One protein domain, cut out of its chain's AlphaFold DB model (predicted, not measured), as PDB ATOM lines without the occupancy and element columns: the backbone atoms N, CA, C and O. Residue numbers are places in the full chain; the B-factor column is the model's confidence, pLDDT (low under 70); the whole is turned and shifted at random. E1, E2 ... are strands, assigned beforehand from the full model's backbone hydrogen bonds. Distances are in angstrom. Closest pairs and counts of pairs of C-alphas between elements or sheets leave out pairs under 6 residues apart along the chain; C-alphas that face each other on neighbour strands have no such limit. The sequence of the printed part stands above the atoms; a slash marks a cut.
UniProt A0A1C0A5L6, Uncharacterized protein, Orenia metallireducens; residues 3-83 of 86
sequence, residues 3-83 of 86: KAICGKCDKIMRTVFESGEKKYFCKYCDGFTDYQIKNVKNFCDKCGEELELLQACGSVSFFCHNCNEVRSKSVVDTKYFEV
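This is residues 3 to 83 of the 86 residues of an uncharacterized protein of Orenia metallireducens (UniProt A0A1C0A5L6). Two small lobes are bridged by the long strand E4, one holding E1 and the hairpin E2 and E3, the other the sheet E5, E6, E7. E8 folds back beside the second part of E4, and the hairpins E2-E3 and E5-E6 extend to the same side of this bridge. The 81 printed residues hold no named helix and eight strands, E1 to E8 in chain order, in antiparallel sheets E1-E4-E8, E5-E6-E7 and E2-E3. The class is all strand; the whole is loose, with a radius of gyration of the C-alphas of 14.8 A, and spans 43 by 28 by 22 A.

E1, residues 3 to 6, begins at C-alpha 3 (-7.280, -29.062, -5.676). E2 is residues 14 to 18 and E3 residues 21 to 25. E4, residues 35 to 43, is 23.5 A long. E5 is residues 52 to 56, E6 residues 59 to 64, 16.7 A, and E7 residues 69 to 71. E8, residues 77 to 81, ends at C-alpha 81 (-17.373, -30.782, -5.683).

E4 is staggered: residues 35 to 38 pair with E1, with N 5 and O 36 at 2.8 A, and residues 39 to 43 with E8, with N 39 and O 81 at 2.8 A. The hairpin E2 and E3 has N 16 and O 23 at 2.9 A; the closest C-alphas of E1 and E3, Ala 4 and Tyr 24, are 6.9 A apart. E5, E6, E7 form a meander, each strand the antiparallel neighbour of the one before, with N 54 and O 61 at 2.8 A and N 71 and O 62 at 2.7 A. E4 and E5 are near each other; E2 and E6 are apart.

The farthest C-alphas, of Ser 19 and Cys 67, are 45.2 A apart. The printed part has no cut and no long link. No printed residue is under 70 in pLDDT; the mean of the printed part is 93.5.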
ATOM      1  N   LYS A   3      -8.003 -30.192  -5.056       93.25
ATOM      2  CA  LYS A   3      -7.280 -29.062  -5.676       93.25
ATOM      3  C   LYS A   3      -7.712 -27.734  -5.057       93.25
ATOM      4  O   LYS A   3      -8.872 -27.585  -4.689       93.25
ATOM      5  N   ALA A   4      -6.786 -26.779  -4.982       95.31
ATOM      6  CA  ALA A   4      -7.101 -25.398  -4.633       95.31
ATOM      7  C   ALA A   4      -7.676 -24.665  -5.850       95.31
ATOM      8  O   ALA A   4      -7.084 -24.697  -6.935       95.31
ATOM      9  N   ILE A   5      -8.826 -24.031  -5.658       95.62
ATOM     10  CA  ILE A   5      -9.560 -23.259  -6.657       95.62
ATOM     11  C   ILE A   5      -9.534 -21.796  -6.224       95.62
ATOM     12  O   ILE A   5      -9.878 -21.491  -5.086       95.62
ATOM     13  N   CYS A   6      -9.093 -20.910  -7.116       96.19
ATOM     14  CA  CYS A   6      -8.991 -19.478  -6.849       96.19
ATOM     15  C   CYS A   6     -10.378 -18.883  -6.582       96.19
ATOM     16  O   CYS A   6     -11.254 -19.019  -7.432       96.19
ATOM     17  N   GLY A   7     -10.557 -18.180  -5.461       94.75
ATOM     18  CA  GLY A   7     -11.837 -17.551  -5.111       94.75
ATOM     19  C   GLY A   7     -12.204 -16.332  -5.965       94.75
ATOM     20  O   GLY A   7     -13.344 -15.886  -5.938       94.75
ATOM     21  N   LYS A   8     -11.267 -15.814  -6.777       95.81
ATOM     22  CA  LYS A   8     -11.517 -14.686  -7.693       95.81
ATOM     23  C   LYS A   8     -11.930 -15.091  -9.105       95.81
ATOM     24  O   LYS A   8     -12.643 -14.341  -9.760       95.81
ATOM     25  N   CYS A   9     -11.409 -16.205  -9.621       95.12
ATOM     26  CA  CYS A   9     -11.585 -16.584 -11.032       95.12
ATOM     27  C   CYS A   9     -11.982 -18.047 -11.256       95.12
ATOM     28  O   CYS A   9     -12.032 -18.496 -12.403       95.12
ATOM     29  N   ASP A  10     -12.192 -18.808 -10.180       93.94
ATOM     30  CA  ASP A  10     -12.610 -20.212 -10.193       93.94
ATOM     31  C   ASP A  10     -11.685 -21.162 -10.976       93.94
ATOM     32  O   ASP A  10     -12.060 -22.273 -11.358       93.94
ATOM     33  N   LYS A  11     -10.432 -20.759 -11.217       93.19
ATOM     34  CA  LYS A  11      -9.425 -21.606 -11.866       93.19
ATOM     35  C   LYS A  11      -8.614 -22.400 -10.849       93.19
ATOM     36  O   LYS A  11      -8.336 -21.940  -9.740       93.19
ATOM     37  N   ILE A  12      -8.167 -23.585 -11.268       93.94
ATOM     38  CA  ILE A  12      -7.243 -24.420 -10.491       93.94
ATOM     39  C   ILE A  12      -5.922 -23.669 -10.293       93.94
ATOM     40  O   ILE A  12      -5.272 -23.255 -11.259       93.94
ATOM     41  N   MET A  13      -5.508 -23.542  -9.037       95.94
ATOM     42  CA  MET A  13      -4.248 -22.920  -8.650       95.94
ATOM     43  C   MET A  13      -3.098 -23.928  -8.694       95.94
ATOM     44  O   MET A  13      -3.278 -25.141  -8.544       95.94
ATOM     45  N   ARG A  14      -1.884 -23.417  -8.899       95.00
ATOM     46  CA  ARG A  14      -0.656 -24.212  -8.841       95.00
ATOM     47  C   ARG A  14      -0.186 -24.300  -7.399       95.00
ATOM     48  O   ARG A  14      -0.119 -23.286  -6.714       95.00
ATOM     49  N   THR A  15       0.172 -25.498  -6.959       94.38
ATOM     50  CA  THR A  15       0.891 -25.674  -5.696       94.38
ATOM     51  C   THR A  15       2.321 -25.181  -5.875       94.38
ATOM     52  O   THR A  15       3.003 -25.616  -6.803       94.38
ATOM     53  N   VAL A  16       2.771 -24.311  -4.984       94.38
ATOM     54  CA  VAL A  16       4.156 -23.845  -4.887       94.38
ATOM     55  C   VAL A  16       4.655 -24.102  -3.470       94.38
ATOM     56  O   VAL A  16       3.884 -24.023  -2.516       94.38
ATOM     57  N   PHE A  17       5.927 -24.460  -3.342       93.69
ATOM     58  CA  PHE A  17       6.578 -24.654  -2.052       93.69
ATOM     59  C   PHE A  17       7.583 -23.527  -1.870       93.69
ATOM     60  O   PHE A  17       8.523 -23.412  -2.653       93.69
ATOM     61  N   GLU A  18       7.358 -22.679  -0.875       90.12
ATOM     62  CA  GLU A  18       8.198 -21.519  -0.585       90.12
ATOM     63  C   GLU A  18       8.575 -21.564   0.892       90.12
ATOM     64  O   GLU A  18       7.701 -21.682   1.748       90.12
ATOM     65  N   SER A  19       9.876 -21.531   1.191       90.25
ATOM     66  CA  SER A  19      10.401 -21.598   2.565       90.25
ATOM     67  C   SER A  19       9.882 -22.793   3.386       90.25
ATOM     68  O   SER A  19       9.702 -22.695   4.594       90.25
ATOM     69  N   GLY A  20       9.628 -23.931   2.729       91.38
ATOM     70  CA  GLY A  20       9.098 -25.144   3.367       91.38
ATOM     71  C   GLY A  20       7.575 -25.173   3.530       91.38
ATOM     72  O   GLY A  20       7.025 -26.210   3.897       91.38
ATOM     73  N   GLU A  21       6.872 -24.092   3.193       92.50
ATOM     74  CA  GLU A  21       5.417 -24.015   3.279       92.50
ATOM     75  C   GLU A  21       4.750 -24.263   1.928       92.50
ATOM     76  O   GLU A  21       5.185 -23.785   0.876       92.50
ATOM     77  N   LYS A  22       3.638 -25.000   1.959       93.31
ATOM     78  CA  LYS A  22       2.798 -25.239   0.788       93.31
ATOM     79  C   LYS A  22       1.847 -24.061   0.590       93.31
ATOM     80  O   LYS A  22       0.908 -23.888   1.362       93.31
ATOM     81  N   LYS A  23       2.035 -23.311  -0.492       94.38
ATOM     82  CA  LYS A  23       1.161 -22.207  -0.912       94.38
ATOM     83  C   LYS A  23       0.499 -22.519  -2.256       94.38
ATOM     84  O   LYS A  23       0.891 -23.445  -2.972       94.38
ATOM     85  N   TYR A  24      -0.517 -21.738  -2.611       95.81
ATOM     86  CA  TYR A  24      -1.215 -21.863  -3.887       95.81
ATOM     87  C   TYR A  24      -1.151 -20.548  -4.655       95.81
ATOM     88  O   TYR A  24      -1.592 -19.515  -4.162       95.81
ATOM     89  N   PHE A  25      -0.619 -20.598  -5.874       96.44
ATOM     90  CA  PHE A  25      -0.483 -19.446  -6.760       96.44
ATOM     91  C   PHE A  25      -1.444 -19.566  -7.945       96.44
ATOM     92  O   PHE A  25      -1.469 -20.584  -8.653       96.44
ATOM     93  N   CYS A  26      -2.245 -18.530  -8.183       97.06
ATOM     94  CA  CYS A  26      -3.137 -18.475  -9.331       97.06
ATOM     95  C   CYS A  26      -2.398 -17.885 -10.533       97.06
ATOM     96  O   CYS A  26      -2.129 -16.690 -10.571       97.06
ATOM     97  N   LYS A  27      -2.141 -18.703 -11.563       96.50
ATOM     98  CA  LYS A  27      -1.514 -18.230 -12.811       96.50
ATOM     99  C   LYS A  27      -2.357 -17.174 -13.546       96.50
ATOM    100  O   LYS A  27      -1.803 -16.356 -14.262       96.50
ATOM    101  N   TYR A  28      -3.682 -17.224 -13.422       95.56
ATOM    102  CA  TYR A  28      -4.589 -16.360 -14.191       95.56
ATOM    103  C   TYR A  28      -4.785 -14.984 -13.556       95.56
ATOM    104  O   TYR A  28      -5.015 -14.017 -14.269       95.56
ATOM    105  N   CYS A  29      -4.694 -14.904 -12.229       96.31
ATOM    106  CA  CYS A  29      -4.721 -13.642 -11.489       96.31
ATOM    107  C   CYS A  29      -3.315 -13.120 -11.168       96.31
ATOM    108  O   CYS A  29      -3.206 -12.086 -10.521       96.31
ATOM    109  N   ASP A  30      -2.283 -13.867 -11.565       96.00
ATOM    110  CA  ASP A  30      -0.869 -13.602 -11.295       96.00
ATOM    111  C   ASP A  30      -0.572 -13.283  -9.819       96.00
ATOM    112  O   ASP A  30       0.058 -12.287  -9.477       96.00
ATOM    113  N   GLY A  31      -1.076 -14.120  -8.903       94.62
ATOM    114  CA  GLY A  31      -0.925 -13.845  -7.475       94.62
ATOM    115  C   GLY A  31      -1.379 -14.945  -6.522       94.62
ATOM    116  O   GLY A  31      -1.987 -15.950  -6.909       94.62
ATOM    117  N   PHE A  32      -1.093 -14.715  -5.239       94.19
ATOM    118  CA  PHE A  32      -1.626 -15.473  -4.107       94.19
ATOM    119  C   PHE A  32      -2.953 -14.844  -3.679       94.19
ATOM    120  O   PHE A  32      -2.991 -13.712  -3.201       94.19
ATOM    121  N   THR A  33      -4.051 -15.560  -3.895       94.69
ATOM    122  CA  THR A  33      -5.406 -15.106  -3.561       94.69
ATOM    123  C   THR A  33      -6.032 -16.044  -2.542       94.69
ATOM    124  O   THR A  33      -5.522 -17.138  -2.292       94.69
ATOM    125  N   ASP A  34      -7.184 -15.646  -2.014       94.94
ATOM    126  CA  ASP A  34      -8.111 -16.562  -1.367       94.94
ATOM    127  C   ASP A  34      -8.437 -17.756  -2.284       94.94
ATOM    128  O   ASP A  34      -8.409 -17.664  -3.524       94.94
ATOM    129  N   TYR A  35      -8.672 -18.908  -1.659       94.62
ATOM    130  CA  TYR A  35      -8.937 -20.158  -2.353       94.62
ATOM    131  C   TYR A  35      -9.857 -21.068  -1.548       94.62
ATOM    132  O   TYR A  35      -9.904 -21.022  -0.320       94.62
ATOM    133  N   GLN A  36     -10.534 -21.962  -2.261       95.19
ATOM    134  CA  GLN A  36     -11.291 -23.069  -1.685       95.19
ATOM    135  C   GLN A  36     -10.665 -24.389  -2.125       95.19
ATOM    136  O   GLN A  36     -10.250 -24.537  -3.277       95.19
ATOM    137  N   ILE A  37     -10.597 -25.372  -1.228       94.38
ATOM    138  CA  ILE A  37     -10.253 -26.734  -1.635       94.38
ATOM    139  C   ILE A  37     -11.525 -27.406  -2.147       94.38
ATOM    140  O   ILE A  37     -12.515 -27.488  -1.429       94.38
ATOM    141  N   LYS A  38     -11.484 -27.900  -3.385       94.19
ATOM    142  CA  LYS A  38     -12.572 -28.668  -4.001       94.19
ATOM    143  C   LYS A  38     -12.080 -30.046  -4.426       94.19
ATOM    144  O   LYS A  38     -10.915 -30.230  -4.804       94.19
ATOM    145  N   ASN A  39     -12.972 -31.025  -4.380       93.06
ATOM    146  CA  ASN A  39     -12.785 -32.314  -5.022       93.06
ATOM    147  C   ASN A  39     -13.025 -32.167  -6.524       93.06
ATOM    148  O   ASN A  39     -14.109 -31.815  -6.968       93.06
ATOM    149  N   VAL A  40     -12.001 -32.453  -7.315       91.38
ATOM    150  CA  VAL A  40     -12.067 -32.452  -8.774       91.38
ATOM    151  C   VAL A  40     -12.233 -33.882  -9.265       91.38
ATOM    152  O   VAL A  40     -11.402 -34.740  -8.939       91.38
ATOM    153  N   LYS A  41     -13.280 -34.119 -10.054       93.25
ATOM    154  CA  LYS A  41     -13.524 -35.378 -10.770       93.25
ATOM    155  C   LYS A  41     -13.642 -35.102 -12.265       93.25
ATOM    156  O   LYS A  41     -14.010 -33.995 -12.659       93.25
ATOM    157  N   ASN A  42     -13.302 -36.094 -13.080       94.75
ATOM    158  CA  ASN A  42     -13.384 -36.003 -14.534       94.75
ATOM    159  C   ASN A  42     -14.390 -37.031 -15.027       94.75
ATOM    160  O   ASN A  42     -14.398 -38.157 -14.536       94.75
ATOM    161  N   PHE A  43     -15.214 -36.629 -15.980       96.38
ATOM    162  CA  PHE A  43     -16.276 -37.441 -16.546       96.38
ATOM    163  C   PHE A  43     -16.076 -37.582 -18.051       96.38
ATOM    164  O   PHE A  43     -15.456 -36.735 -18.700       96.38
ATOM    165  N   CYS A  44     -16.564 -38.693 -18.590       96.69
ATOM    166  CA  CYS A  44     -16.519 -38.974 -20.011       96.69
ATOM    167  C   CYS A  44     -17.452 -38.018 -20.754       96.69
ATOM    168  O   CYS A  44     -18.645 -37.995 -20.477       96.69
ATOM    169  N   ASP A  45     -16.939 -37.308 -21.751       95.88
ATOM    170  CA  ASP A  45     -17.722 -36.424 -22.621       95.88
ATOM    171  C   ASP A  45     -18.733 -37.175 -23.501       95.88
ATOM    172  O   ASP A  45     -19.688 -36.589 -24.002       95.88
ATOM    173  N   LYS A  46     -18.543 -38.488 -23.690       95.25
ATOM    174  CA  LYS A  46     -19.458 -39.326 -24.480       95.25
ATOM    175  C   LYS A  46     -20.614 -39.894 -23.665       95.25
ATOM    176  O   LYS A  46     -21.750 -39.859 -24.118       95.25
ATOM    177  N   CYS A  47     -20.321 -40.488 -22.507       96.19
ATOM    178  CA  CYS A  47     -21.321 -41.223 -21.721       96.19
ATOM    179  C   CYS A  47     -21.613 -40.620 -20.344       96.19
ATOM    180  O   CYS A  47     -22.509 -41.099 -19.662       96.19
ATOM    181  N   GLY A  48     -20.876 -39.594 -19.920       95.50
ATOM    182  CA  GLY A  48     -21.075 -38.928 -18.632       95.50
ATOM    183  C   GLY A  48     -20.544 -39.681 -17.408       95.50
ATOM    184  O   GLY A  48     -20.604 -39.125 -16.316       95.50
ATOM    185  N   GLU A  49     -20.009 -40.896 -17.567       96.62
ATOM    186  CA  GLU A  49     -19.469 -41.710 -16.465       96.62
ATOM    187  C   GLU A  49     -18.160 -41.156 -15.889       96.62
ATOM    188  O   GLU A  49     -17.368 -40.532 -16.604       96.62
ATOM    189  N   GLU A  50     -17.913 -41.398 -14.595       96.31
ATOM    190  CA  GLU A  50     -16.668 -40.987 -13.931       96.31
ATOM    191  C   GLU A  50     -15.468 -41.735 -14.532       96.31
ATOM    192  O   GLU A  50     -15.486 -42.951 -14.723       96.31
ATOM    193  N   LEU A  51     -14.413 -40.989 -14.854       96.62
ATOM    194  CA  LEU A  51     -13.210 -41.525 -15.479       96.62
ATOM    195  C   LEU A  51     -12.163 -41.904 -14.439       96.62
ATOM    196  O   LEU A  51     -11.894 -41.154 -13.496       96.62
ATOM    197  N   GLU A  52     -11.476 -43.013 -14.691       94.50
ATOM    198  CA  GLU A  52     -10.291 -43.388 -13.931       94.50
ATOM    199  C   GLU A  52      -9.092 -42.537 -14.364       94.50
ATOM    200  O   GLU A  52      -8.829 -42.351 -15.552       94.50
ATOM    201  N   LEU A  53      -8.342 -42.020 -13.391       92.31
ATOM    202  CA  LEU A  53      -7.094 -41.307 -13.633       92.31
ATOM    203  C   LEU A  53      -5.949 -42.312 -13.815       92.31
ATOM    204  O   LEU A  53      -5.512 -42.928 -12.849       92.31
ATOM    205  N   LEU A  54      -5.399 -42.391 -15.024       90.75
ATOM    206  CA  LEU A  54      -4.186 -43.151 -15.310       90.75
ATOM    207  C   LEU A  54      -2.981 -42.210 -15.313       90.75
ATOM    208  O   LEU A  54      -2.866 -41.325 -16.163       90.75
ATOM    209  N   GLN A  55      -2.061 -42.403 -14.370       88.12
ATOM    210  CA  GLN A  55      -0.815 -41.643 -14.298       88.12
ATOM    211  C   GLN A  55       0.374 -42.573 -14.550       88.12
ATOM    212  O   GLN A  55       0.674 -43.436 -13.730       88.12
ATOM    213  N   ALA A  56       1.064 -42.383 -15.676       83.19
ATOM    214  CA  ALA A  56       2.203 -43.206 -16.082       83.19
ATOM    215  C   ALA A  56       3.296 -42.344 -16.722       83.19
ATOM    216  O   ALA A  56       3.002 -41.452 -17.517       83.19
ATOM    217  N   CYS A  57       4.561 -42.599 -16.365       82.56
ATOM    218  CA  CYS A  57       5.746 -41.942 -16.941       82.56
ATOM    219  C   CYS A  57       5.646 -40.403 -17.034       82.56
ATOM    220  O   CYS A  57       6.078 -39.800 -18.010       82.56
ATOM    221  N   GLY A  58       5.036 -39.759 -16.031       79.62
ATOM    222  CA  GLY A  58       4.865 -38.300 -15.975       79.62
ATOM    223  C   GLY A  58       3.709 -37.736 -16.812       79.62
ATOM    224  O   GLY A  58       3.426 -36.543 -16.715       79.62
ATOM    225  N   SER A  59       3.006 -38.571 -17.579       84.00
ATOM    226  CA  SER A  59       1.781 -38.196 -18.281       84.00
ATOM    227  C   SER A  59       0.539 -38.576 -17.478       84.00
ATOM    228  O   SER A  59       0.560 -39.460 -16.617       84.00
ATOM    229  N   VAL A  60      -0.556 -37.883 -17.777       88.19
ATOM    230  CA  VAL A  60      -1.874 -38.119 -17.199       88.19
ATOM    231  C   VAL A  60      -2.865 -38.346 -18.332       88.19
ATOM    232  O   VAL A  60      -3.068 -37.463 -19.167       88.19
ATOM    233  N   SER A  61      -3.516 -39.502 -18.293       90.69
ATOM    234  CA  SER A  61      -4.601 -39.906 -19.185       90.69
ATOM    235  C   SER A  61      -5.823 -40.305 -18.360       90.69
ATOM    236  O   SER A  61      -5.717 -40.552 -17.159       90.69
ATOM    237  N   PHE A  62      -6.991 -40.371 -18.993       94.44
ATOM    238  CA  PHE A  62      -8.225 -40.784 -18.330       94.44
ATOM    239  C   PHE A  62      -8.791 -42.013 -19.024       94.44
ATOM    240  O   PHE A  62      -8.855 -42.023 -20.245       94.44
ATOM    241  N   PHE A  63      -9.199 -43.042 -18.293       95.81
ATOM    242  CA  PHE A  63      -9.813 -44.230 -18.886       95.81
ATOM    243  C   PHE A  63     -11.297 -44.295 -18.554       95.81
ATOM    244  O   PHE A  63     -11.701 -44.130 -17.402       95.81
ATOM    245  N   CYS A  64     -12.116 -44.502 -19.583       97.25
ATOM    246  CA  CYS A  64     -13.544 -44.714 -19.427       97.25
ATOM    247  C   CYS A  64     -13.833 -46.211 -19.444       97.25
ATOM    248  O   CYS A  64     -13.722 -46.834 -20.497       97.25
ATOM    249  N   HIS A  65     -14.272 -46.767 -18.316       96.50
ATOM    250  CA  HIS A  65     -14.655 -48.183 -18.227       96.50
ATOM    251  C   HIS A  65     -15.909 -48.515 -19.039       96.50
ATOM    252  O   HIS A  65     -16.002 -49.597 -19.604       96.50
ATOM    253  N   ASN A  66     -16.846 -47.572 -19.159       96.88
ATOM    254  CA  ASN A  66     -18.082 -47.782 -19.914       96.88
ATOM    255  C   ASN A  66     -17.862 -47.746 -21.439       96.88
ATOM    256  O   ASN A  66     -18.374 -48.591 -22.165       96.88
ATOM    257  N   CYS A  67     -17.073 -46.791 -21.941       96.56
ATOM    258  CA  CYS A  67     -16.720 -46.722 -23.366       96.56
ATOM    259  C   CYS A  67     -15.518 -47.609 -23.737       96.56
ATOM    260  O   CYS A  67     -15.224 -47.757 -24.920       96.56
ATOM    261  N   ASN A  68     -14.824 -48.164 -22.739       96.50
ATOM    262  CA  ASN A  68     -13.612 -48.972 -22.865       96.50
ATOM    263  C   ASN A  68     -12.499 -48.301 -23.702       96.50
ATOM    264  O   ASN A  68     -11.884 -48.919 -24.570       96.50
ATOM    265  N   GLU A  69     -12.250 -47.012 -23.464       95.38
ATOM    266  CA  GLU A  69     -11.271 -46.217 -24.216       95.38
ATOM    267  C   GLU A  69     -10.556 -45.178 -23.341       95.38
ATOM    268  O   GLU A  69     -11.061 -44.738 -22.303       95.38
ATOM    269  N   VAL A  70      -9.378 -44.739 -23.793       94.81
ATOM    270  CA  VAL A  70      -8.633 -43.637 -23.175       94.81
ATOM    271  C   VAL A  70      -9.157 -42.297 -23.700       94.81
ATOM    272  O   VAL A  70      -9.184 -42.048 -24.903       94.81
ATOM    273  N   ARG A  71      -9.528 -41.402 -22.785       94.44
ATOM    274  CA  ARG A  71      -9.884 -40.002 -23.026       94.44
ATOM    275  C   ARG A  71      -8.700 -39.090 -22.691       94.44
ATOM    276  O   ARG A  71      -7.980 -39.289 -21.708       94.44
ATOM    277  N   SER A  72      -8.497 -38.059 -23.506       90.94
ATOM    278  CA  SER A  72      -7.453 -37.058 -23.275       90.94
ATOM    279  C   SER A  72      -7.922 -35.989 -22.288       90.94
ATOM    280  O   SER A  72      -9.099 -35.650 -22.217       90.94
ATOM    281  N   LYS A  73      -6.987 -35.362 -21.570       88.75
ATOM    282  CA  LYS A  73      -7.304 -34.273 -20.633       88.75
ATOM    283  C   LYS A  73      -8.050 -33.086 -21.268       88.75
ATOM    284  O   LYS A  73      -8.707 -32.343 -20.551       88.75
ATOM    285  N   SER A  74      -7.913 -32.867 -22.575       90.69
ATOM    286  CA  SER A  74      -8.519 -31.722 -23.262       90.69
ATOM    287  C   SER A  74     -10.005 -31.898 -23.569       90.69
ATOM    288  O   SER A  74     -10.647 -30.904 -23.884       90.69
ATOM    289  N   VAL A  75     -10.523 -33.130 -23.532       93.19
ATOM    290  CA  VAL A  75     -11.915 -33.427 -23.912       93.19
ATOM    291  C   VAL A  75     -12.780 -33.885 -22.746       93.19
ATOM    292  O   VAL A  75     -13.988 -33.923 -22.895       93.19
ATOM    293  N   VAL A  76     -12.193 -34.244 -21.603       94.44
ATOM    294  CA  VAL A  76     -12.963 -34.707 -20.439       94.44
ATOM    295  C   VAL A  76     -13.725 -33.569 -19.769       94.44
ATOM    296  O   VAL A  76     -13.227 -32.447 -19.658       94.44
ATOM    297  N   ASP A  77     -14.887 -33.897 -19.216       95.00
ATOM    298  CA  ASP A  77     -15.694 -32.956 -18.452       95.00
ATOM    299  C   ASP A  77     -15.217 -32.907 -16.999       95.00
ATOM    300  O   ASP A  77     -15.466 -33.811 -16.196       95.00
ATOM    301  N   THR A  78     -14.513 -31.840 -16.632       92.44
ATOM    302  CA  THR A  78     -14.043 -31.629 -15.257       92.44
ATOM    303  C   THR A  78     -15.118 -30.949 -14.407       92.44
ATOM    304  O   THR A  78     -15.525 -29.824 -14.699       92.44
ATOM    305  N   LYS A  79     -15.526 -31.584 -13.299       92.38
ATOM    306  CA  LYS A  79     -16.472 -31.013 -12.323       92.38
ATOM    307  C   LYS A  79     -15.829 -30.838 -10.946       92.38
ATOM    308  O   LYS A  79     -14.944 -31.603 -10.550       92.38
ATOM    309  N   TYR A  80     -16.301 -29.821 -10.225       92.75
ATOM    310  CA  TYR A  80     -15.817 -29.426  -8.904       92.75
ATOM    311  C   TYR A  80     -16.893 -29.706  -7.856       92.75
ATOM    312  O   TYR A  80     -18.019 -29.242  -7.990       92.75
ATOM    313  N   PHE A  81     -16.519 -30.426  -6.809       91.50
ATOM    314  CA  PHE A  81     -17.373 -30.782  -5.683       91.50
ATOM    315  C   PHE A  81     -16.782 -30.212  -4.401       91.50
ATOM    316  O   PHE A  81     -15.562 -30.053  -4.286       91.50
ATOM    317  N   GLU A  82     -17.632 -29.927  -3.426       90.38
ATOM    318  CA  GLU A  82     -17.170 -29.581  -2.085       90.38
ATOM    319  C   GLU A  82     -16.416 -30.763  -1.459       90.38
ATOM    320  O   GLU A  82     -16.546 -31.926  -1.868       90.38
ATOM    321  N   VAL A  83     -15.525 -30.457  -0.522       85.50
ATOM    322  CA  VAL A  83     -14.832 -31.493   0.238       85.50
ATOM    323  C   VAL A  83     -15.712 -31.828   1.427       85.50
ATOM    324  O   VAL A  83     -15.847 -31.016   2.329       85.50
TER     325      VAL A  83